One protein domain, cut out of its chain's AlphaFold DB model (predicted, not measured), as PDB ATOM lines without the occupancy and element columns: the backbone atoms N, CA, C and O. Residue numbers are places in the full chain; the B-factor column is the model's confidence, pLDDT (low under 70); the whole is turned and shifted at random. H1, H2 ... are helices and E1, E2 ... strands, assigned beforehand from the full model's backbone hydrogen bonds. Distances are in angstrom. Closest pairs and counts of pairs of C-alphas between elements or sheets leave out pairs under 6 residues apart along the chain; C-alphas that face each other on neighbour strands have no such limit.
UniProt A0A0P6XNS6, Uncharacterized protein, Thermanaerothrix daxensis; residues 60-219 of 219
ATOM      1  N   ARG A  60      -8.687   1.644  25.122       92.00
ATOM      2  CA  ARG A  60      -8.951   3.047  25.477       92.00
ATOM      3  C   ARG A  60     -10.184   3.597  24.762       92.00
ATOM      4  O   ARG A  60     -10.971   4.312  25.380       92.00
ATOM      5  N   GLU A  61     -10.391   3.228  23.500       90.56
ATOM      6  CA  GLU A  61     -11.590   3.590  22.737       90.56
ATOM      7  C   GLU A  61     -12.846   2.936  23.343       90.56
ATOM      8  O   GLU A  61     -13.848   3.618  23.572       90.56
ATOM      9  N   ALA A  62     -12.776   1.655  23.721       90.25
ATOM     10  CA  ALA A  62     -13.877   0.966  24.392       90.25
ATOM     11  C   ALA A  62     -14.212   1.559  25.775       90.25
ATOM     12  O   ALA A  62     -15.384   1.781  26.095       90.25
ATOM     13  N   VAL A  63     -13.193   1.886  26.576       94.00
ATOM     14  CA  VAL A  63     -13.341   2.569  27.874       94.00
ATOM     15  C   VAL A  63     -13.992   3.940  27.709       94.00
ATOM     16  O   VAL A  63     -14.872   4.290  28.496       94.00
ATOM     17  N   ALA A  64     -13.613   4.710  26.685       94.62
ATOM     18  CA  ALA A  64     -14.218   6.010  26.399       94.62
ATOM     19  C   ALA A  64     -15.704   5.888  26.011       94.62
ATOM     20  O   ALA A  64     -16.533   6.647  26.520       94.62
ATOM     21  N   LEU A  65     -16.058   4.907  25.173       94.25
ATOM     22  CA  LEU A  65     -17.439   4.636  24.761       94.25
ATOM     23  C   LEU A  65     -18.322   4.162  25.930       94.25
ATOM     24  O   LEU A  65     -19.423   4.687  26.120       94.25
ATOM     25  N   ALA A  66     -17.844   3.231  26.759       93.81
ATOM     26  CA  ALA A  66     -18.554   2.813  27.972       93.81
ATOM     27  C   ALA A  66     -18.708   3.974  28.970       93.81
ATOM     28  O   ALA A  66     -19.801   4.209  29.485       93.81
ATOM     29  N   TYR A  67     -17.650   4.764  29.187       96.12
ATOM     30  CA  TYR A  67     -17.695   5.934  30.065       96.12
ATOM     31  C   TYR A  67     -18.709   6.983  29.584       96.12
ATOM     32  O   TYR A  67     -19.443   7.554  30.396       96.12
ATOM     33  N   ALA A  68     -18.809   7.217  28.271       96.00
ATOM     34  CA  ALA A  68     -19.813   8.111  27.698       96.00
ATOM     35  C   ALA A  68     -21.249   7.676  28.053       96.00
ATOM     36  O   ALA A  68     -22.083   8.537  28.326       96.00
ATOM     37  N   ASN A  69     -21.500   6.368  28.171       95.69
ATOM     38  CA  ASN A  69     -22.797   5.777  28.523       95.69
ATOM     39  C   ASN A  69     -23.073   5.672  30.042       95.69
ATOM     40  O   ASN A  69     -24.148   5.222  30.445       95.69
ATOM     41  N   LEU A  70     -22.150   6.107  30.909       95.06
ATOM     42  CA  LEU A  70     -22.443   6.285  32.338       95.06
ATOM     43  C   LEU A  70     -23.429   7.444  32.585       95.06
ATOM     44  O   LEU A  70     -23.412   8.414  31.824       95.06
ATOM     45  N   PRO A  71     -24.210   7.415  33.685       95.31
ATOM     46  CA  PRO A  71     -24.967   8.578  34.149       95.31
ATOM     47  C   PRO A  71     -24.052   9.773  34.441       95.31
ATOM     48  O   PRO A  71     -22.940   9.594  34.940       95.31
ATOM     49  N   ASP A  72     -24.538  10.996  34.225       95.94
ATOM     50  CA  ASP A  72     -23.757  12.219  34.484       95.94
ATOM     51  C   ASP A  72     -23.292  12.324  35.945       95.94
ATOM     52  O   ASP A  72     -22.156  12.699  36.219       95.94
ATOM     53  N   ALA A  73     -24.119  11.864  36.887       94.31
ATOM     54  CA  ALA A  73     -23.806  11.822  38.316       94.31
ATOM     55  C   ALA A  73     -22.666  10.852  38.713       94.31
ATOM     56  O   ALA A  73     -22.344  10.762  39.895       94.31
ATOM     57  N   TRP A  74     -22.102  10.087  37.770       94.19
ATOM     58  CA  TRP A  74     -20.948   9.204  38.002       94.19
ATOM     59  C   TRP A  74     -19.643   9.780  37.437       94.19
ATOM     60  O   TRP A  74     -18.574   9.315  37.814       94.19
ATOM     61  N   LYS A  75     -19.697  10.752  36.516       91.69
ATOM     62  CA  LYS A  75     -18.555  11.141  35.661       91.69
ATOM     63  C   LYS A  75     -17.327  11.562  36.479       91.69
ATOM     64  O   LYS A  75     -16.229  11.078  36.224       91.69
ATOM     65  N   ASP A  76     -17.537  12.382  37.505       92.06
ATOM     66  CA  ASP A  76     -16.456  12.955  38.319       92.06
ATOM     67  C   ASP A  76     -15.841  11.970  39.331       92.06
ATOM     68  O   ASP A  76     -14.761  12.229  39.863       92.06
ATOM     69  N   THR A  77     -16.512  10.850  39.620       92.94
ATOM     70  CA  THR A  77     -16.098   9.890  40.660       92.94
ATOM     71  C   THR A  77     -15.791   8.489  40.135       92.94
ATOM     72  O   THR A  77     -15.125   7.728  40.838       92.94
ATOM     73  N   ALA A  78     -16.244   8.143  38.926       93.75
ATOM     74  CA  ALA A  78     -16.187   6.785  38.399       93.75
ATOM     75  C   ALA A  78     -14.757   6.232  38.336       93.75
ATOM     76  O   ALA A  78     -13.848   6.848  37.770       93.75
ATOM     77  N   LYS A  79     -14.589   5.018  38.863       94.19
ATOM     78  CA  LYS A  79     -13.348   4.243  38.789       94.19
ATOM     79  C   LYS A  79     -13.520   3.051  37.865       94.19
ATOM     80  O   LYS A  79     -14.606   2.482  37.757       94.19
ATOM     81  N   LEU A  80     -12.445   2.701  37.174       93.06
ATOM     82  CA  LEU A  80     -12.407   1.560  36.278       93.06
ATOM     83  C   LEU A  80     -12.141   0.312  37.128       93.06
ATOM     84  O   LEU A  80     -11.225   0.311  37.940       93.06
ATOM     85  N   ALA A  81     -12.983  -0.707  36.992       89.00
ATOM     86  CA  ALA A  81     -12.885  -1.956  37.750       89.00
ATOM     87  C   ALA A  81     -12.400  -3.120  36.879       89.00
ATOM     88  O   ALA A  81     -11.811  -4.078  37.367       89.00
ATOM     89  N   PHE A  82     -12.686  -3.062  35.578       87.19
ATOM     90  CA  PHE A  82     -12.312  -4.103  34.633       87.19
ATOM     91  C   PHE A  82     -12.300  -3.567  33.204       87.19
ATOM     92  O   PHE A  82     -13.202  -2.822  32.810       87.19
ATOM     93  N   VAL A  83     -11.321  -4.013  32.416       89.56
ATOM     94  CA  VAL A  83     -11.320  -3.913  30.952       89.56
ATOM     95  C   VAL A  83     -10.769  -5.212  30.394       89.56
ATOM     96  O   VAL A  83      -9.652  -5.594  30.740       89.56
ATOM     97  N   GLY A  84     -11.500  -5.869  29.499       84.25
ATOM     98  CA  GLY A  84     -10.964  -7.057  28.850       84.25
ATOM     99  C   GLY A  84     -11.737  -7.570  27.644       84.25
ATOM    100  O   GLY A  84     -12.868  -7.163  27.375       84.25
ATOM    101  N   ARG A  85     -11.089  -8.483  26.925       77.00
ATOM    102  CA  ARG A  85     -11.634  -9.354  25.877       77.00
ATOM    103  C   ARG A  85     -11.312 -10.770  26.336       77.00
ATOM    104  O   ARG A  85     -10.137 -11.053  26.541       77.00
ATOM    105  N   TYR A  86     -12.314 -11.629  26.479       61.69
ATOM    106  CA  TYR A  86     -12.249 -12.930  27.151       61.69
ATOM    107  C   TYR A  86     -11.932 -12.818  28.654       61.69
ATOM    108  O   TYR A  86     -11.142 -11.981  29.081       61.69
ATOM    109  N   SER A  87     -12.546 -13.678  29.472       42.66
ATOM    110  CA  SER A  87     -12.011 -13.972  30.802       42.66
ATOM    111  C   SER A  87     -12.311 -15.399  31.235       42.66
ATOM    112  O   SER A  87     -13.440 -15.884  31.160       42.66
ATOM    113  N   HIS A  88     -11.276 -16.060  31.742       37.84
ATOM    114  CA  HIS A  88     -11.296 -17.444  32.213       37.84
ATOM    115  C   HIS A  88     -11.921 -17.606  33.616       37.84
ATOM    116  O   HIS A  88     -12.143 -18.730  34.071       37.84
ATOM    117  N   TYR A  89     -12.251 -16.502  34.301       34.19
ATOM    118  CA  TYR A  89     -12.924 -16.515  35.609       34.19
ATOM    119  C   TYR A  89     -14.419 -16.871  35.548       34.19
ATOM    120  O   TYR A  89     -15.058 -17.044  36.583       34.19
ATOM    121  N   CYS A  90     -14.986 -17.041  34.355       38.06
ATOM    122  CA  CYS A  90     -16.413 -17.278  34.143       38.06
ATOM    123  C   CYS A  90     -16.862 -18.738  34.385       38.06
ATOM    124  O   CYS A  90     -17.807 -19.220  33.766       38.06
ATOM    125  N   ASN A  91     -16.211 -19.459  35.304       31.56
ATOM    126  CA  ASN A  91     -16.589 -20.824  35.662       31.56
ATOM    127  C   ASN A  91     -17.622 -20.846  36.803       31.56
ATOM    128  O   ASN A  91     -17.291 -20.714  37.980       31.56
ATOM    129  N   THR A  92     -18.871 -21.131  36.415       28.45
ATOM    130  CA  THR A  92     -20.077 -21.509  37.191       28.45
ATOM    131  C   THR A  92     -21.143 -20.446  37.466       28.45
ATOM    132  O   THR A  92     -22.314 -20.795  37.322       28.45
ATOM    133  N   LYS A  93     -20.826 -19.194  37.848       32.94
ATOM    134  CA  LYS A  93     -21.855 -18.151  38.091       32.94
ATOM    135  C   LYS A  93     -21.366 -16.690  38.023       32.94
ATOM    136  O   LYS A  93     -21.066 -16.106  39.059       32.94
ATOM    137  N   CYS A  94     -21.476 -16.040  36.867       34.81
ATOM    138  CA  CYS A  94     -21.499 -14.571  36.786       34.81
ATOM    139  C   CYS A  94     -22.790 -14.058  36.105       34.81
ATOM    140  O   CYS A  94     -23.532 -14.785  35.479       34.81
ATOM    141  N   SER A  95     -23.149 -12.792  36.205       45.34
ATOM    142  CA  SER A  95     -23.714 -12.189  34.996       45.34
ATOM    143  C   SER A  95     -22.480 -11.943  34.134       45.34
ATOM    144  O   SER A  95     -21.520 -11.384  34.672       45.34
ATOM    145  N   PRO A  96     -22.466 -12.400  32.862       41.47
ATOM    146  CA  PRO A  96     -21.552 -13.447  32.333       41.47
ATOM    147  C   PRO A  96     -21.320 -14.844  32.990       41.47
ATOM    148  O   PRO A  96     -20.177 -15.282  33.050       41.47
ATOM    149  N   LEU A  97     -22.337 -15.623  33.417       34.53
ATOM    150  CA  LEU A  97     -22.149 -17.052  33.827       34.53
ATOM    151  C   LEU A  97     -21.793 -17.839  32.575       34.53
ATOM    152  O   LEU A  97     -21.113 -18.859  32.614       34.53
ATOM    153  N   VAL A  98     -22.415 -17.392  31.495       36.84
ATOM    154  CA  VAL A  98     -22.755 -18.216  30.366       36.84
ATOM    155  C   VAL A  98     -21.857 -17.793  29.226       36.84
ATOM    156  O   VAL A  98     -22.283 -17.188  28.251       36.84
ATOM    157  N   VAL A  99     -20.579 -18.143  29.383       36.53
ATOM    158  CA  VAL A  99     -19.616 -18.222  28.272       36.53
ATOM    159  C   VAL A  99     -20.184 -19.083  27.138       36.53
ATOM    160  O   VAL A  99     -19.877 -18.860  25.976       36.53
ATOM    161  N   GLU A 100     -21.046 -20.043  27.479       35.31
ATOM    162  CA  GLU A 100     -21.724 -20.952  26.552       35.31
ATOM    163  C   GLU A 100     -22.782 -20.261  25.661       35.31
ATOM    164  O   GLU A 100     -23.099 -20.794  24.601       35.31
ATOM    165  N   ASP A 101     -23.280 -19.075  26.048       35.09
ATOM    166  CA  ASP A 101     -24.267 -18.281  25.293       35.09
ATOM    167  C   ASP A 101     -23.632 -17.090  24.544       35.09
ATOM    168  O   ASP A 101     -24.322 -16.410  23.779       35.09
ATOM    169  N   ASP A 102     -22.337 -16.807  24.741       39.94
ATOM    170  CA  ASP A 102     -21.632 -15.784  23.965       39.94
ATOM    171  C   ASP A 102     -21.214 -16.367  22.603       39.94
ATOM    172  O   ASP A 102     -20.309 -17.206  22.550       39.94
ATOM    173  N   PRO A 103     -21.813 -15.936  21.470       40.78
ATOM    174  CA  PRO A 103     -21.350 -16.373  20.157       40.78
ATOM    175  C   PRO A 103     -19.906 -15.925  19.894       40.78
ATOM    176  O   PRO A 103     -19.244 -16.556  19.075       40.78
ATOM    177  N   GLY A 104     -19.439 -14.871  20.589       41.09
ATOM    178  CA  GLY A 104     -18.076 -14.642  21.096       41.09
ATOM    179  C   GLY A 104     -16.913 -14.500  20.122       41.09
ATOM    180  O   GLY A 104     -15.898 -13.907  20.473       41.09
ATOM    181  N   ILE A 105     -17.021 -15.039  18.916       44.00
ATOM    182  CA  ILE A 105     -15.918 -15.300  18.003       44.00
ATOM    183  C   ILE A 105     -16.376 -14.906  16.596       44.00
ATOM    184  O   ILE A 105     -17.281 -15.507  16.016       44.00
ATOM    185  N   GLY A 106     -15.735 -13.882  16.034       35.16
ATOM    186  CA  GLY A 106     -15.839 -13.563  14.615       35.16
ATOM    187  C   GLY A 106     -15.321 -14.719  13.756       35.16
ATOM    188  O   GLY A 106     -14.574 -15.579  14.221       35.16
ATOM    189  N   SER A 107     -15.668 -14.742  12.470       33.88
ATOM    190  CA  SER A 107     -15.234 -15.807  11.548       33.88
ATOM    191  C   SER A 107     -13.708 -15.913  11.360       33.88
ATOM    192  O   SER A 107     -13.239 -16.875  10.755       33.88
ATOM    193  N   ASP A 108     -12.938 -14.957  11.890       37.69
ATOM    194  CA  ASP A 108     -11.474 -14.937  11.952       37.69
ATOM    195  C   ASP A 108     -10.886 -15.515  13.259       37.69
ATOM    196  O   ASP A 108      -9.665 -15.526  13.422       37.69
ATOM    197  N   GLY A 109     -11.723 -16.003  14.181       40.34
ATOM    198  CA  GLY A 109     -11.293 -16.593  15.451       40.34
ATOM    199  C   GLY A 109     -11.089 -15.594  16.596       40.34
ATOM    200  O   GLY A 109     -10.510 -15.975  17.611       40.34
ATOM    201  N   ARG A 110     -11.525 -14.332  16.460       46.06
ATOM    202  CA  ARG A 110     -11.280 -13.264  17.451       46.06
ATOM    203  C   ARG A 110     -12.560 -12.715  18.076       46.06
ATOM    204  O   ARG A 110     -13.603 -12.671  17.430       46.06
ATOM    205  N   GLN A 111     -12.472 -12.231  19.315       57.53
ATOM    206  CA  GLN A 111     -13.608 -11.590  19.983       57.53
ATOM    207  C   GLN A 111     -13.937 -10.219  19.394       57.53
ATOM    208  O   GLN A 111     -13.054  -9.371  19.270       57.53
ATOM    209  N   ALA A 112     -15.212  -9.971  19.092       58.50
ATOM    210  CA  ALA A 112     -15.636  -8.746  18.412       58.50
ATOM    211  C   ALA A 112     -15.804  -7.514  19.323       58.50
ATOM    212  O   ALA A 112     -15.931  -6.394  18.829       58.50
ATOM    213  N   HIS A 113     -15.798  -7.714  20.641       73.62
ATOM    214  CA  HIS A 113     -16.194  -6.718  21.632       73.62
ATOM    215  C   HIS A 113     -15.182  -6.603  22.785       73.62
ATOM    216  O   HIS A 113     -14.238  -7.389  22.894       73.62
ATOM    217  N   TRP A 114     -15.416  -5.619  23.651       84.06
ATOM    218  CA  TRP A 114     -14.794  -5.450  24.965       84.06
ATOM    219  C   TRP A 114     -15.851  -5.534  26.071       84.06
ATOM    220  O   TRP A 114     -16.980  -5.074  25.884       84.06
ATOM    221  N   VAL A 115     -15.466  -6.045  27.239       85.31
ATOM    222  CA  VAL A 115     -16.186  -5.847  28.502       85.31
ATOM    223  C   VAL A 115     -15.501  -4.724  29.273       85.31
ATOM    224  O   VAL A 115     -14.291  -4.769  29.496       85.31
ATOM    225  N   VAL A 116     -16.279  -3.731  29.700       89.81
ATOM    226  CA  VAL A 116     -15.810  -2.619  30.538       89.81
ATOM    227  C   VAL A 116     -16.704  -2.512  31.769       89.81
ATOM    228  O   VAL A 116     -17.926  -2.452  31.634       89.81
ATOM    229  N   ILE A 117     -16.111  -2.464  32.963       90.75
ATOM    230  CA  ILE A 117     -16.845  -2.290  34.226       90.75
ATOM    231  C   ILE A 117     -16.374  -1.020  34.926       90.75
ATOM    232  O   ILE A 117     -15.181  -0.835  35.166       90.75
ATOM    233  N   PHE A 118     -17.329  -0.173  35.295       93.56
ATOM    234  CA  PHE A 118     -17.106   1.018  36.108       93.56
ATOM    235  C   PHE A 118     -17.763   0.866  37.472       93.56
ATOM    236  O   PHE A 118     -18.955   0.572  37.542       93.56
ATOM    237  N   ALA A 119     -17.026   1.153  38.539       92.06
ATOM    238  CA  ALA A 119     -17.606   1.483  39.833       92.06
ATOM    239  C   ALA A 119     -17.964   2.973  39.876       92.06
ATOM    240  O   ALA A 119     -17.260   3.805  39.296       92.06
ATOM    241  N   LYS A 120     -19.044   3.323  40.580       92.31
ATOM    242  CA  LYS A 120     -19.479   4.715  40.762       92.31
ATOM    243  C   LYS A 120     -18.410   5.590  41.415       92.31
ATOM    244  O   LYS A 120     -18.265   6.754  41.052       92.31
ATOM    245  N   ASP A 121     -17.703   5.035  42.389       91.19
ATOM    246  CA  ASP A 121     -16.659   5.687  43.167       91.19
ATOM    247  C   ASP A 121     -15.716   4.628  43.776       91.19
ATOM    248  O   ASP A 121     -15.824   3.433  43.483       91.19
ATOM    249  N   ALA A 122     -14.775   5.063  44.616       88.00
ATOM    250  CA  ALA A 122     -13.774   4.199  45.244       88.00
ATOM    251  C   ALA A 122     -14.344   3.152  46.230       88.00
ATOM    252  O   ALA A 122     -13.586   2.324  46.724       88.00
ATOM    253  N   SER A 123     -15.649   3.155  46.531       85.75
ATOM    254  CA  SER A 123     -16.294   2.102  47.335       85.75
ATOM    255  C   SER A 123     -16.629   0.827  46.548       85.75
ATOM    256  O   SER A 123     -17.171  -0.115  47.123       85.75
ATOM    257  N   ALA A 124     -16.316   0.791  45.246       80.50
ATOM    258  CA  ALA A 124     -16.546  -0.325  44.323       80.50
ATOM    259  C   ALA A 124     -18.021  -0.682  44.032       80.50
ATOM    260  O   ALA A 124     -18.286  -1.494  43.145       80.50
ATOM    261  N   SER A 125     -18.994  -0.043  44.695       83.44
ATOM    262  CA  SER A 125     -20.425  -0.297  44.493       83.44
ATOM    263  C   SER A 125     -21.270   0.990  44.592       83.44
ATOM    264  O   SER A 125     -20.990   1.837  45.436       83.44
ATOM    265  N   PRO A 126     -22.325   1.168  43.773       88.19
ATOM    266  CA  PRO A 126     -22.736   0.302  42.670       88.19
ATOM    267  C   PRO A 126     -21.727   0.327  41.517       88.19
ATOM    268  O   PRO A 126     -21.076   1.343  41.263       88.19
ATOM    269  N   ALA A 127     -21.629  -0.788  40.796       88.75
ATOM    270  CA  ALA A 127     -20.860  -0.886  39.561       88.75
ATOM    271  C   ALA A 127     -21.744  -1.291  38.369       88.75
ATOM    272  O   ALA A 127     -22.775  -1.949  38.523       88.75
ATOM    273  N   ARG A 128     -21.349  -0.860  37.168       91.00
ATOM    274  CA  ARG A 128     -22.050  -1.074  35.894       91.00
ATOM    275  C   ARG A 128     -21.118  -1.705  34.875       91.00
ATOM    276  O   ARG A 128     -20.008  -1.213  34.680       91.00
ATOM    277  N   ALA A 129     -21.589  -2.762  34.222       87.69
ATOM    278  CA  ALA A 129     -20.860  -3.488  33.188       87.69
ATOM    279  C   ALA A 129     -21.451  -3.221  31.800       87.69
ATOM    280  O   ALA A 129     -22.674  -3.190  31.626       87.69
ATOM    281  N   PHE A 130     -20.573  -3.081  30.810       88.00
ATOM    282  CA  PHE A 130     -20.913  -2.774  29.428       88.00
ATOM    283  C   PHE A 130     -20.232  -3.751  28.468       88.00
ATOM    284  O   PHE A 130     -19.027  -3.974  28.587       88.00
ATOM    285  N   TYR A 131     -20.975  -4.250  27.476       85.50
ATOM    286  CA  TYR A 131     -20.378  -4.721  26.224       85.50
ATOM    287  C   TYR A 131     -20.175  -3.532  25.287       85.50
ATOM    288  O   TYR A 131     -21.074  -2.697  25.136       85.50
ATOM    289  N   VAL A 132     -19.005  -3.471  24.651       84.94
ATOM    290  CA  VAL A 132     -18.610  -2.386  23.748       84.94
ATOM    291  C   VAL A 132     -18.083  -2.945  22.429       84.94
ATOM    292  O   VAL A 132     -17.089  -3.667  22.391       84.94
ATOM    293  N   GLU A 133     -18.751  -2.566  21.351       81.56
ATOM    294  CA  GLU A 133     -18.435  -2.826  19.946       81.56
ATOM    295  C   GLU A 133     -18.266  -1.469  19.235       81.56
ATOM    296  O   GLU A 133     -18.725  -0.446  19.748       81.56
ATOM    297  N   THR A 134     -17.648  -1.440  18.048       76.44
ATOM    298  CA  THR A 134     -17.300  -0.202  17.311       76.44
ATOM    299  C   THR A 134     -18.438   0.823  17.222       76.44
ATOM    300  O   THR A 134     -18.206   2.009  17.439       76.44
ATOM    301  N   ASP A 135     -19.666   0.357  16.977       78.62
ATOM    302  CA  ASP A 135     -20.852   1.200  16.780       78.62
ATOM    303  C   ASP A 135     -21.937   0.993  17.858       78.62
ATOM    304  O   ASP A 135     -23.060   1.485  17.719       78.62
ATOM    305  N   LYS A 136     -21.653   0.223  18.921       82.94
ATOM    306  CA  LYS A 136     -22.677  -0.231  19.878       82.94
ATOM    307  C   LYS A 136     -22.133  -0.402  21.293       82.94
ATOM    308  O   LYS A 136     -21.193  -1.147  21.538       82.94
ATOM    309  N   VAL A 137     -22.808   0.233  22.250       88.94
ATOM    310  CA  VAL A 137     -22.591   0.041  23.690       88.94
ATOM    311  C   VAL A 137     -23.863  -0.539  24.292       88.94
ATOM    312  O   VAL A 137     -24.952  -0.018  24.064       88.94
ATOM    313  N   THR A 138     -23.735  -1.621  25.055       86.12
ATOM    314  CA  THR A 138     -24.858  -2.295  25.721       86.12
ATOM    315  C   THR A 138     -24.574  -2.376  27.215       86.12
ATOM    316  O   THR A 138     -23.617  -3.035  27.612       86.12
ATOM    317  N   LEU A 139     -25.396  -1.732  28.048       85.88
ATOM    318  CA  LEU A 139     -25.396  -1.971  29.495       85.88
ATOM    319  C   LEU A 139     -25.899  -3.400  29.742       85.88
ATOM    320  O   LEU A 139     -27.020  -3.720  29.350       85.88
ATOM    321  N   VAL A 140     -25.081  -4.248  30.367       80.19
ATOM    322  CA  VAL A 140     -25.424  -5.663  30.621       80.19
ATOM    323  C   VAL A 140     -25.748  -5.964  32.077       80.19
ATOM    324  O   VAL A 140     -26.484  -6.904  32.360       80.19
ATOM    325  N   ALA A 141     -25.218  -5.167  33.002       80.25
ATOM    326  CA  ALA A 141     -25.546  -5.261  34.414       80.25
ATOM    327  C   ALA A 141     -25.374  -3.906  35.103       80.25
ATOM    328  O   ALA A 141     -24.470  -3.132  34.773       80.25
ATOM    329  N   GLU A 142     -26.218  -3.659  36.094       86.00
ATOM    330  CA  GLU A 142     -26.110  -2.554  37.040       86.00
ATOM    331  C   GLU A 142     -26.149  -3.078  38.478       86.00
ATOM    332  O   GLU A 142     -26.450  -4.250  38.707       86.00
ATOM    333  N   ASP A 143     -25.775  -2.217  39.424       84.00
ATOM    334  CA  ASP A 143     -25.687  -2.507  40.858       84.00
ATOM    335  C   ASP A 143     -24.874  -3.770  41.203       84.00
ATOM    336  O   ASP A 143     -25.154  -4.499  42.156       84.00
ATOM    337  N   LEU A 144     -23.796  -4.000  40.442       77.44
ATOM    338  CA  LEU A 144     -22.807  -5.027  40.751       77.44
ATOM    339  C   LEU A 144     -22.141  -4.728  42.108       77.44
ATOM    340  O   LEU A 144     -21.733  -3.597  42.388       77.44
ATOM    341  N   ALA A 145     -22.020  -5.769  42.936       68.38
ATOM    342  CA  ALA A 145     -21.486  -5.711  44.302       68.38
ATOM    343  C   ALA A 145     -20.277  -6.647  44.526       68.38
ATOM    344  O   ALA A 145     -19.923  -6.939  45.664       68.38
ATOM    345  N   VAL A 146     -19.683  -7.164  43.443       65.31
ATOM    346  CA  VAL A 146     -18.590  -8.160  43.479       65.31
ATOM    347  C   VAL A 146     -17.192  -7.566  43.289       65.31
ATOM    348  O   VAL A 146     -16.217  -8.282  43.477       65.31
ATOM    349  N   ILE A 147     -17.098  -6.289  42.913       75.00
ATOM    350  CA  ILE A 147     -15.822  -5.584  42.752       75.00
ATOM    351  C   ILE A 147     -15.307  -5.185  44.134       75.00
ATOM    352  O   ILE A 147     -16.083  -4.685  44.956       75.00
ATOM    353  N   ARG A 148     -14.012  -5.365  44.389       80.88
ATOM    354  CA  ARG A 148     -13.366  -4.905  45.624       80.88
ATOM    355  C   ARG A 148     -12.668  -3.544  45.413       80.88
ATOM    356  O   ARG A 148     -12.210  -3.273  44.306       80.88
ATOM    357  N   PRO A 149     -12.583  -2.657  46.426       82.56
ATOM    358  CA  PRO A 149     -11.954  -1.333  46.285       82.56
ATOM    359  C   PRO A 149     -10.481  -1.329  45.843       82.56
ATOM    360  O   PRO A 149     -10.046  -0.369  45.215       82.56
ATOM    361  N   ASP A 150      -9.734  -2.381  46.177       83.56
ATOM    362  CA  ASP A 150      -8.353  -2.667  45.758       83.56
ATOM    363  C   ASP A 150      -8.241  -2.940  44.249       83.56
ATOM    364  O   ASP A 150      -7.308  -2.471  43.608       83.56
ATOM    365  N   GLU A 151      -9.260  -3.561  43.647       83.44
ATOM    366  CA  GLU A 151      -9.313  -3.887  42.213       83.44
ATOM    367  C   GLU A 151      -9.621  -2.665  41.318       83.44
ATOM    368  O   GLU A 151      -9.754  -2.792  40.099       83.44
ATOM    369  N   LEU A 152      -9.768  -1.468  41.903       88.25
ATOM    370  CA  LEU A 152     -10.106  -0.240  41.188       88.25
ATOM    371  C   LEU A 152      -8.866   0.513  40.701       88.25
ATOM    372  O   LEU A 152      -7.969   0.859  41.468       88.25
ATOM    373  N   PHE A 153      -8.886   0.897  39.430       90.88
ATOM    374  CA  PHE A 153      -7.837   1.676  38.785       90.88
ATOM    375  C   PHE A 153      -8.389   2.898  38.039       90.88
ATOM    376  O   PHE A 153      -9.598   3.100  37.865       90.88
ATOM    377  N   ASP A 154      -7.479   3.783  37.638       91.94
ATOM    378  CA  ASP A 154      -7.824   4.981  36.885       91.94
ATOM    379  C   ASP A 154      -8.128   4.659  35.414       91.94
ATOM    380  O   ASP A 154      -7.596   3.725  34.811       91.94
ATOM    381  N   ARG A 155      -8.980   5.487  34.796       90.38
ATOM    382  CA  ARG A 155      -9.302   5.410  33.359       90.38
ATOM    383  C   ARG A 155      -8.103   5.636  32.434       90.38
ATOM    384  O   ARG A 155      -8.207   5.365  31.242       90.38
ATOM    385  N   GLU A 156      -7.014   6.176  32.967       90.06
ATOM    386  CA  GLU A 156      -5.835   6.647  32.245       90.06
ATOM    387  C   GLU A 156      -4.562   6.223  33.003       90.06
ATOM    388  O   GLU A 156      -4.635   5.641  34.083       90.06
ATOM    389  N   GLY A 157      -3.381   6.500  32.443       90.06
ATOM    390  CA  GLY A 157      -2.097   6.107  33.045       90.06
ATOM    391  C   GLY A 157      -1.614   4.698  32.676       90.06
ATOM    392  O   GLY A 157      -0.621   4.232  33.232       90.06
ATOM    393  N   TRP A 158      -2.281   4.045  31.721       94.38
ATOM    394  CA  TRP A 158      -1.899   2.757  31.142       94.38
ATOM    395  C   TRP A 158      -1.776   2.823  29.614       94.38
ATOM    396  O   TRP A 158      -2.469   3.592  28.939       94.38
ATOM    397  N   VAL A 159      -0.865   2.011  29.083       93.12
ATOM    398  CA  VAL A 159      -0.541   1.842  27.662       93.12
ATOM    399  C   VAL A 159      -1.666   1.074  26.973       93.12
ATOM    400  O   VAL A 159      -2.113   0.043  27.479       93.12
ATOM    401  N   ASP A 160      -2.150   1.585  25.839       90.31
ATOM    402  CA  ASP A 160      -3.310   1.017  25.150       90.31
ATOM    403  C   ASP A 160      -2.993  -0.339  24.500       90.31
ATOM    404  O   ASP A 160      -1.854  -0.622  24.120       90.31
ATOM    405  N   SER A 161      -4.015  -1.167  24.288       84.56
ATOM    406  CA  SER A 161      -3.878  -2.528  23.741       84.56
ATOM    407  C   SER A 161      -3.243  -2.582  22.343       84.56
ATOM    408  O   SER A 161      -2.817  -3.637  21.881       84.56
ATOM    409  N   THR A 162      -3.220  -1.455  21.636       83.38
ATOM    410  CA  THR A 162      -2.638  -1.299  20.295       83.38
ATOM    411  C   THR A 162      -1.215  -0.746  20.307       83.38
ATOM    412  O   THR A 162      -0.540  -0.788  19.283       83.38
ATOM    413  N   GLU A 163      -0.751  -0.237  21.450       85.19
ATOM    414  CA  GLU A 163       0.613   0.263  21.664       85.19
ATOM    415  C   GLU A 163       1.573  -0.869  22.106       85.19
ATOM    416  O   GLU A 163       2.794  -0.738  22.001       85.19
ATOM    417  N   ILE A 164       1.036  -2.005  22.572       83.50
ATOM    418  CA  ILE A 164       1.809  -3.131  23.112       83.50
ATOM    419  C   ILE A 164       2.383  -4.001  21.990       83.50
ATOM    420  O   ILE A 164       1.670  -4.500  21.114       83.50
ATOM    421  N   ARG A 165       3.693  -4.258  22.056       84.00
ATOM    422  CA  ARG A 165       4.350  -5.277  21.232       84.00
ATOM    423  C   ARG A 165       4.160  -6.649  21.880       84.00
ATOM    424  O   ARG A 165       4.967  -7.064  22.708       84.00
ATOM    425  N   TRP A 166       3.110  -7.346  21.458       81.94
ATOM    426  CA  TRP A 166       2.842  -8.729  21.850       81.94
ATOM    427  C   TRP A 166       4.026  -9.649  21.516       81.94
ATOM    428  O   TRP A 166       4.596  -9.578  20.425       81.94
ATOM    429  N   HIS A 167       4.403 -10.482  22.484       75.81
ATOM    430  CA  HIS A 167       5.471 -11.472  22.376       75.81
ATOM    431  C   HIS A 167       4.994 -12.723  21.617       75.81
ATOM    432  O   HIS A 167       5.692 -13.205  20.721       75.81
ATOM    433  N   SER A 168       3.778 -13.199  21.893       66.44
ATOM    434  CA  SER A 168       3.084 -14.176  21.051       66.44
ATOM    435  C   SER A 168       2.526 -13.547  19.764       66.44
ATOM    436  O   SER A 168       2.282 -12.340  19.675       66.44
ATOM    437  N   SER A 169       2.205 -14.383  18.767       60.69
ATOM    438  CA  SER A 169       1.156 -14.018  17.801       60.69
ATOM    439  C   SER A 169      -0.124 -13.667  18.569       60.69
ATOM    440  O   SER A 169      -0.386 -14.312  19.582       60.69
ATOM    441  N   GLN A 170      -0.865 -12.654  18.098       60.97
ATOM    442  CA  GLN A 170      -1.941 -11.955  18.828       60.97
ATOM    443  C   GLN A 170      -2.720 -12.815  19.840       60.97
ATOM    444  O   GLN A 170      -3.165 -13.907  19.479       60.97
ATOM    445  N   PRO A 171      -2.925 -12.313  21.070       62.75
ATOM    446  CA  PRO A 171      -3.515 -13.105  22.135       62.75
ATOM    447  C   PRO A 171      -4.993 -13.425  21.870       62.75
ATOM    448  O   PRO A 171      -5.717 -12.645  21.246       62.75
ATOM    449  N   ALA A 172      -5.430 -14.582  22.365       63.75
ATOM    450  CA  ALA A 172      -6.811 -15.056  22.319       63.75
ATOM    451  C   ALA A 172      -7.722 -14.299  23.303       63.75
ATOM    452  O   ALA A 172      -8.912 -14.130  23.038       63.75
ATOM    453  N   GLY A 173      -7.147 -13.814  24.405       74.50
ATOM    454  CA  GLY A 173      -7.798 -12.989  25.419       74.50
ATOM    455  C   GLY A 173      -6.853 -11.908  25.932       74.50
ATOM    456  O   GLY A 173      -5.637 -12.053  25.850       74.50
ATOM    457  N   LEU A 174      -7.383 -10.803  26.439       81.62
ATOM    458  CA  LEU A 174      -6.593  -9.697  26.963       81.62
ATOM    459  C   LEU A 174      -7.351  -8.989  28.084       81.62
ATOM    460  O   LEU A 174      -8.419  -8.439  27.835       81.62
ATOM    461  N   GLU A 175      -6.779  -8.946  29.283       87.81
ATOM    462  CA  GLU A 175      -7.396  -8.341  30.469       87.81
ATOM    463  C   GLU A 175      -6.459  -7.339  31.152       87.81
ATOM    464  O   GLU A 175      -5.270  -7.610  31.312       87.81
ATOM    465  N   LEU A 176      -6.996  -6.199  31.589       89.69
ATOM    466  CA  LEU A 176      -6.304  -5.199  32.405       89.69
ATOM    467  C   LEU A 176      -6.715  -5.377  33.869       89.69
ATOM    468  O   LEU A 176      -7.900  -5.242  34.187       89.69
ATOM    469  N   ARG A 177      -5.758  -5.687  34.749       86.50
ATOM    470  CA  ARG A 177      -6.008  -5.985  36.171       86.50
ATOM    471  C   ARG A 177      -4.938  -5.404  37.094       86.50
ATOM    472  O   ARG A 177      -3.809  -5.169  36.668       86.50
ATOM    473  N   THR A 178      -5.282  -5.197  38.361       87.94
ATOM    474  CA  THR A 178      -4.343  -4.844  39.437       87.94
ATOM    475  C   THR A 178      -3.478  -6.045  39.856       87.94
ATOM    476  O   THR A 178      -3.747  -7.195  39.490       87.94
ATOM    477  N   SER A 179      -2.413  -5.784  40.618       84.19
ATOM    478  CA  SER A 179      -1.472  -6.790  41.147       84.19
ATOM    479  C   SER A 179      -2.074  -7.776  42.149       84.19
ATOM    480  O   SER A 179      -1.475  -8.822  42.387       84.19
ATOM    481  N   ASP A 180      -3.226  -7.467  42.743       78.75
ATOM    482  CA  ASP A 180      -3.710  -8.098  43.987       78.75
ATOM    483  C   ASP A 180      -4.009  -9.599  43.823       78.75
ATOM    484  O   ASP A 180      -3.929 -10.386  44.762       78.75
ATOM    485  N   LEU A 181      -4.289 -10.030  42.589       71.06
ATOM    486  CA  LEU A 181      -4.476 -11.439  42.217       71.06
ATOM    487  C   LEU A 181      -3.175 -12.260  42.253       71.06
ATOM    488  O   LEU A 181      -3.217 -13.486  42.135       71.06
ATOM    489  N   PHE A 182      -2.028 -11.595  42.391       81.88
ATOM    490  CA  PHE A 182      -0.699 -12.186  42.331       81.88
ATOM    491  C   PHE A 182       0.086 -12.100  43.645       81.88
ATOM    492  O   PHE A 182       1.138 -12.728  43.716       81.88
ATOM    493  N   GLU A 183      -0.393 -11.409  44.685       79.75
ATOM    494  CA  GLU A 183       0.360 -11.234  45.945       79.75
ATOM    495  C   GLU A 183       0.808 -12.570  46.567       79.75
ATOM    496  O   GLU A 183       1.986 -12.739  46.884       79.75
ATOM    497  N   ASP A 184      -0.094 -13.554  46.631       80.94
ATOM    498  CA  ASP A 184       0.176 -14.904  47.159       80.94
ATOM    499  C   ASP A 184       0.625 -15.927  46.090       80.94
ATOM    500  O   ASP A 184       0.916 -17.084  46.406       80.94
ATOM    501  N   VAL A 185       0.676 -15.535  44.811       83.88
ATOM    502  CA  VAL A 185       0.946 -16.438  43.669       83.88
ATOM    503  C   VAL A 185       2.313 -16.167  43.035       83.88
ATOM    504  O   VAL A 185       3.000 -17.085  42.579       83.88
ATOM    505  N   ASP A 186       2.703 -14.896  42.965       87.69
ATOM    506  CA  ASP A 186       3.811 -14.412  42.155       87.69
ATOM    507  C   ASP A 186       4.341 -13.056  42.654       87.69
ATOM    508  O   ASP A 186       3.977 -11.990  42.155       87.69
ATOM    509  N   ALA A 187       5.276 -13.112  43.605       89.06
ATOM    510  CA  ALA A 187       5.881 -11.937  44.237       89.06
ATOM    511  C   ALA A 187       6.582 -10.955  43.271       89.06
ATOM    512  O   ALA A 187       6.846  -9.822  43.658       89.06
ATOM    513  N   GLU A 188       6.898 -11.354  42.032       92.19
ATOM    514  CA  GLU A 188       7.397 -10.425  41.009       92.19
ATOM    515  C   GLU A 188       6.247  -9.601  40.418       92.19
ATOM    516  O   GLU A 188       6.331  -8.375  40.366       92.19
ATOM    517  N   LEU A 189       5.144 -10.257  40.033       91.38
ATOM    518  CA  LEU A 189       3.963  -9.588  39.475       91.38
ATOM    519  C   LEU A 189       3.265  -8.697  40.508       91.38
ATOM    520  O   LEU A 189       2.786  -7.625  40.153       91.38
ATOM    521  N   ALA A 190       3.314  -9.074  41.788       89.31
ATOM    522  CA  ALA A 190       2.844  -8.252  42.904       89.31
ATOM    523  C   ALA A 190       3.516  -6.860  42.994       89.31
ATOM    524  O   ALA A 190       2.980  -5.961  43.633       89.31
ATOM    525  N   THR A 191       4.674  -6.642  42.352       91.25
ATOM    526  CA  THR A 191       5.341  -5.322  42.334       91.25
ATOM    527  C   THR A 191       4.788  -4.351  41.282       91.25
ATOM    528  O   THR A 191       5.113  -3.162  41.318       91.25
ATOM    529  N   TYR A 192       3.947  -4.827  40.357       92.31
ATOM    530  CA  TYR A 192       3.405  -4.041  39.249       92.31
ATOM    531  C   TYR A 192       1.954  -3.642  39.537       92.31
ATOM    532  O   TYR A 192       1.070  -4.485  39.424       92.31
ATOM    533  N   PRO A 193       1.654  -2.362  39.829       89.62
ATOM    534  CA  PRO A 193       0.327  -1.949  40.301       89.62
ATOM    535  C   PRO A 193      -0.802  -2.167  39.281       89.62
ATOM    536  O   PRO A 193      -1.975  -2.075  39.633       89.62
ATOM    537  N   LEU A 194      -0.464  -2.387  38.009       92.81
ATOM    538  CA  LEU A 194      -1.416  -2.675  36.947       92.81
ATOM    539  C   LEU A 194      -0.732  -3.500  35.849       92.81
ATOM    540  O   LEU A 194       0.385  -3.186  35.428       92.81
ATOM    541  N   LEU A 195      -1.412  -4.540  35.379       93.50
ATOM    542  CA  LEU A 195      -0.895  -5.566  34.481       93.50
ATOM    543  C   LEU A 195      -1.857  -5.812  33.320       93.50
ATOM    544  O   LEU A 195      -3.069  -5.914  33.513       93.50
ATOM    545  N   TRP A 196      -1.298  -5.979  32.123       92.56
ATOM    546  CA  TRP A 196      -1.996  -6.603  31.003       92.56
ATOM    547  C   TRP A 196      -1.718  -8.108  31.018       92.56
ATOM    548  O   TRP A 196      -0.564  -8.536  30.956       92.56
ATOM    549  N   LEU A 197      -2.782  -8.904  31.080       88.81
ATOM    550  CA  LEU A 197      -2.765 -10.362  31.015       88.81
ATOM    551  C   LEU A 197      -3.249 -10.788  29.630       88.81
ATOM    552  O   LEU A 197      -4.436 -10.684  29.329       88.81
ATOM    553  N   ALA A 198      -2.333 -11.231  28.773       85.56
ATOM    554  CA  ALA A 198      -2.625 -11.619  27.400       85.56
ATOM    555  C   ALA A 198      -2.653 -13.148  27.283       85.56
ATOM    556  O   ALA A 198      -1.610 -13.802  27.324       85.56
ATOM    557  N   GLU A 199      -3.836 -13.738  27.144       78.62
ATOM    558  CA  GLU A 199      -3.982 -15.186  27.015       78.62
ATOM    559  C   GLU A 199      -3.458 -15.656  25.656       78.62
ATOM    560  O   GLU A 199      -3.968 -15.281  24.602       78.62
ATOM    561  N   THR A 200      -2.423 -16.490  25.675       74.06
ATOM    562  CA  THR A 200      -1.764 -17.016  24.467       74.06
ATOM    563  C   THR A 200      -2.344 -18.363  24.039       74.06
ATOM    564  O   THR A 200      -2.281 -18.740  22.870       74.06
ATOM    565  N   SER A 201      -2.887 -19.109  24.999       69.88
ATOM    566  CA  SER A 201      -3.588 -20.388  24.851       69.88
ATOM    567  C   SER A 201      -4.266 -20.722  26.183       69.88
ATOM    568  O   SER A 201      -3.923 -20.114  27.191       69.88
ATOM    569  N   PHE A 202      -5.192 -21.688  26.196       68.69
ATOM    570  CA  PHE A 202      -6.017 -22.011  27.368       68.69
ATOM    571  C   PHE A 202      -5.205 -22.137  28.670       68.69
ATOM    572  O   PHE A 202      -4.431 -23.086  28.842       68.69
ATOM    573  N   GLY A 203      -5.391 -21.175  29.578       67.31
ATOM    574  CA  GLY A 203      -4.708 -21.131  30.874       67.31
ATOM    575  C   GLY A 203      -3.220 -20.755  30.822       67.31
ATOM    576  O   GLY A 203      -2.498 -21.079  31.763       67.31
ATOM    577  N   ARG A 204      -2.753 -20.106  29.746       78.75
ATOM    578  CA  ARG A 204      -1.393 -19.554  29.612       78.75
ATOM    579  C   ARG A 204      -1.408 -18.085  29.229       78.75
ATOM    580  O   ARG A 204      -1.982 -17.716  28.202       78.75
ATOM    581  N   PHE A 205      -0.673 -17.266  29.968       84.81
ATOM    582  CA  PHE A 205      -0.725 -15.809  29.854       84.81
ATOM    583  C   PHE A 205       0.665 -15.218  29.660       84.81
ATOM    584  O   PHE A 205       1.558 -15.454  30.468       84.81
ATOM    585  N   ASP A 206       0.842 -14.400  28.627       89.75
ATOM    586  CA  ASP A 206       1.942 -13.440  28.587       89.75
ATOM    587  C   ASP A 206       1.524 -12.221  29.421       89.75
ATOM    588  O   ASP A 206       0.458 -11.641  29.206       89.75
ATOM    589  N   VAL A 207       2.353 -11.837  30.388       92.62
ATOM    590  CA  VAL A 207       2.080 -10.753  31.336       92.62
ATOM    591  C   VAL A 207       2.959  -9.549  31.013       92.62
ATOM    592  O   VAL A 207       4.168  -9.693  30.809       92.62
ATOM    593  N   TYR A 208       2.357  -8.360  30.978       93.94
ATOM    594  CA  TYR A 208       3.010  -7.099  30.621       93.94
ATOM    595  C   TYR A 208       2.713  -6.032  31.677       93.94
ATOM    596  O   TYR A 208       1.600  -5.961  32.198       93.94
ATOM    597  N   ASP A 209       3.679  -5.156  31.945       95.38
ATOM    598  CA  ASP A 209       3.463  -3.952  32.751       95.38
ATOM    599  C   ASP A 209       2.513  -3.009  32.006       95.38
ATOM    600  O   ASP A 209       2.848  -2.497  30.933       95.38
ATOM    601  N   ALA A 210       1.337  -2.737  32.573       95.00
ATOM    602  CA  ALA A 210       0.355  -1.885  31.915       95.00
ATOM    603  C   ALA A 210       0.785  -0.414  31.825       95.00
ATOM    604  O   ALA A 210       0.228   0.322  31.014       95.00
ATOM    605  N   ARG A 211       1.778   0.040  32.601       94.62
ATOM    606  CA  ARG A 211       2.281   1.427  32.550       94.62
ATOM    607  C   ARG A 211       3.337   1.659  31.476       94.62
ATOM    608  O   ARG A 211       3.502   2.798  31.045       94.62
ATOM    609  N   THR A 212       4.050   0.618  31.049       94.69
ATOM    610  CA  THR A 212       5.143   0.732  30.063       94.69
ATOM    611  C   THR A 212       4.944  -0.119  28.809       94.69
ATOM    612  O   THR A 212       5.671   0.064  27.833       94.69
ATOM    613  N   GLY A 213       3.981  -1.047  28.812       92.12
ATOM    614  CA  GLY A 213       3.769  -2.024  27.742       92.12
ATOM    615  C   GLY A 213       4.887  -3.067  27.627       92.12
ATOM    616  O   GLY A 213       4.926  -3.812  26.647       92.12
ATOM    617  N   GLN A 214       5.821  -3.117  28.586       94.56
ATOM    618  CA  GLN A 214       6.929  -4.069  28.569       94.56
ATOM    619  C   GLN A 214       6.453  -5.463  28.971       94.56
ATOM    620  O   GLN A 214       5.777  -5.632  29.982       94.56
ATOM    621  N   PHE A 215       6.846  -6.465  28.185       94.19
ATOM    622  CA  PHE A 215       6.687  -7.871  28.543       94.19
ATOM    623  C   PHE A 215       7.501  -8.188  29.800       94.19
ATOM    624  O   PHE A 215       8.689  -7.867  29.861       94.19
ATOM    625  N   ILE A 216       6.861  -8.837  30.769       94.44
ATOM    626  CA  ILE A 216       7.485  -9.301  32.009       94.44
ATOM    627  C   ILE A 216       7.844 -10.781  31.849       94.44
ATOM    628  O   ILE A 216       9.021 -11.138  31.859       94.44
ATOM    629  N   LYS A 217       6.838 -11.650  31.663       92.50
ATOM    630  CA  LYS A 217       7.016 -13.106  31.513       92.50
ATOM    631  C   LYS A 217       5.757 -13.818  31.022       92.50
ATOM    632  O   LYS A 217       4.659 -13.282  31.124       92.50
ATOM    633  N   SER A 218       5.928 -15.061  30.581       90.12
ATOM    634  CA  SER A 218       4.831 -16.009  30.360       90.12
ATOM    635  C   SER A 218       4.534 -16.817  31.633       90.12
ATOM    636  O   SER A 218       5.452 -17.146  32.393       90.12
ATOM    637  N   ARG A 219       3.266 -17.169  31.837       76.31
ATOM    638  CA  ARG A 219       2.732 -18.021  32.908       76.31
ATOM    639  C   ARG A 219       1.917 -19.170  32.323       76.31
ATOM    640  O   ARG A 219       1.215 -18.925  31.317       76.31
TER     641      ARG A 219
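This is residues 60 to 219 of the 219 residues of an uncharacterized protein of Thermanaerothrix daxensis (UniProt A0A0P6XNS6). One twisted wall of eight strands, E4 E3 E2 E1 E5 E6 E7 E8, runs through the domain, with H1 over one face of its E4 to E1 half. Residues 156 to 170, part of the long link from E4 to E5, cross over the same face at the E5 to E8 half, while residues 86 to 113 loop away from the ends of E1 and E2. The printed part has 160 residues, with two named helices and eight named strands in the order H1 E1 E2 E3 E4 E5 H2 E6 E7 E8; the sheet is antiparallel throughout. The class is mixed, helices and strands, with 64 residues, under half, in named elements. The whole is compact, with a radius of gyration of the C-alphas of 15.2 A and spans of 40 by 38 by 32 A.

The sheet's edge strands are E4, residues 136 to 144, and E8, residues 215 to 218, and from edge to edge the strands' lines turn by 108 degrees. E1, residues 79 to 85, E2, residues 114 to 119, E3, residues 127 to 133, and E4 form a meander, each strand the antiparallel neighbour of the one before. N 115 and O 84 are 2.8 A apart between E1 and E2, N 130 and O 116 2.8 A between E2 and E3, and N 138 and O 131 2.9 A between E3 and E4. E1 is also antiparallel to E5, residues 173 to 177, at 164 degrees, with N 85 and O 174 2.8 A apart. E5 pairs with E6, residues 195 to 201, through N 197 and O 175 at 2.8 A. E6, E7, residues 204 to 209, and E8 form a second meander; N 206 and O 198, and N 207 and O 217, are each 2.8 A apart. H1, residues 60 to 68, is on the sheet; its closest C-alphas to E3 are those of Ala 62 and Val 132, 5.8 A. Every O i to N i+4 pair in H1 is within hydrogen-bond range. H2, residues 179 to 182, is too short for such a pair and is not on the sheet.

H1 begins at C-alpha 60, (-8.951, 3.047, 25.477), and is 12.2 A long. E4, 21.4 A, begins at C-alpha 136, (-22.677, -0.231, 19.878). E3 spans 19.9 A, E1 18.8 A and E6 17.9 A. E8 ends at C-alpha 218, (4.831, -16.009, 30.360).

The C-alphas farthest apart, of Ala 73 and Ser 169, are 41.4 A apart. The printed part has no cut. The links E1 to E2, E4 to E5 and H2 to E6 are long. Mean pLDDT of the printed part is 78.3; residues 86 to 112, 145 to 146, 168 to 172 and 201 to 203 are under 70.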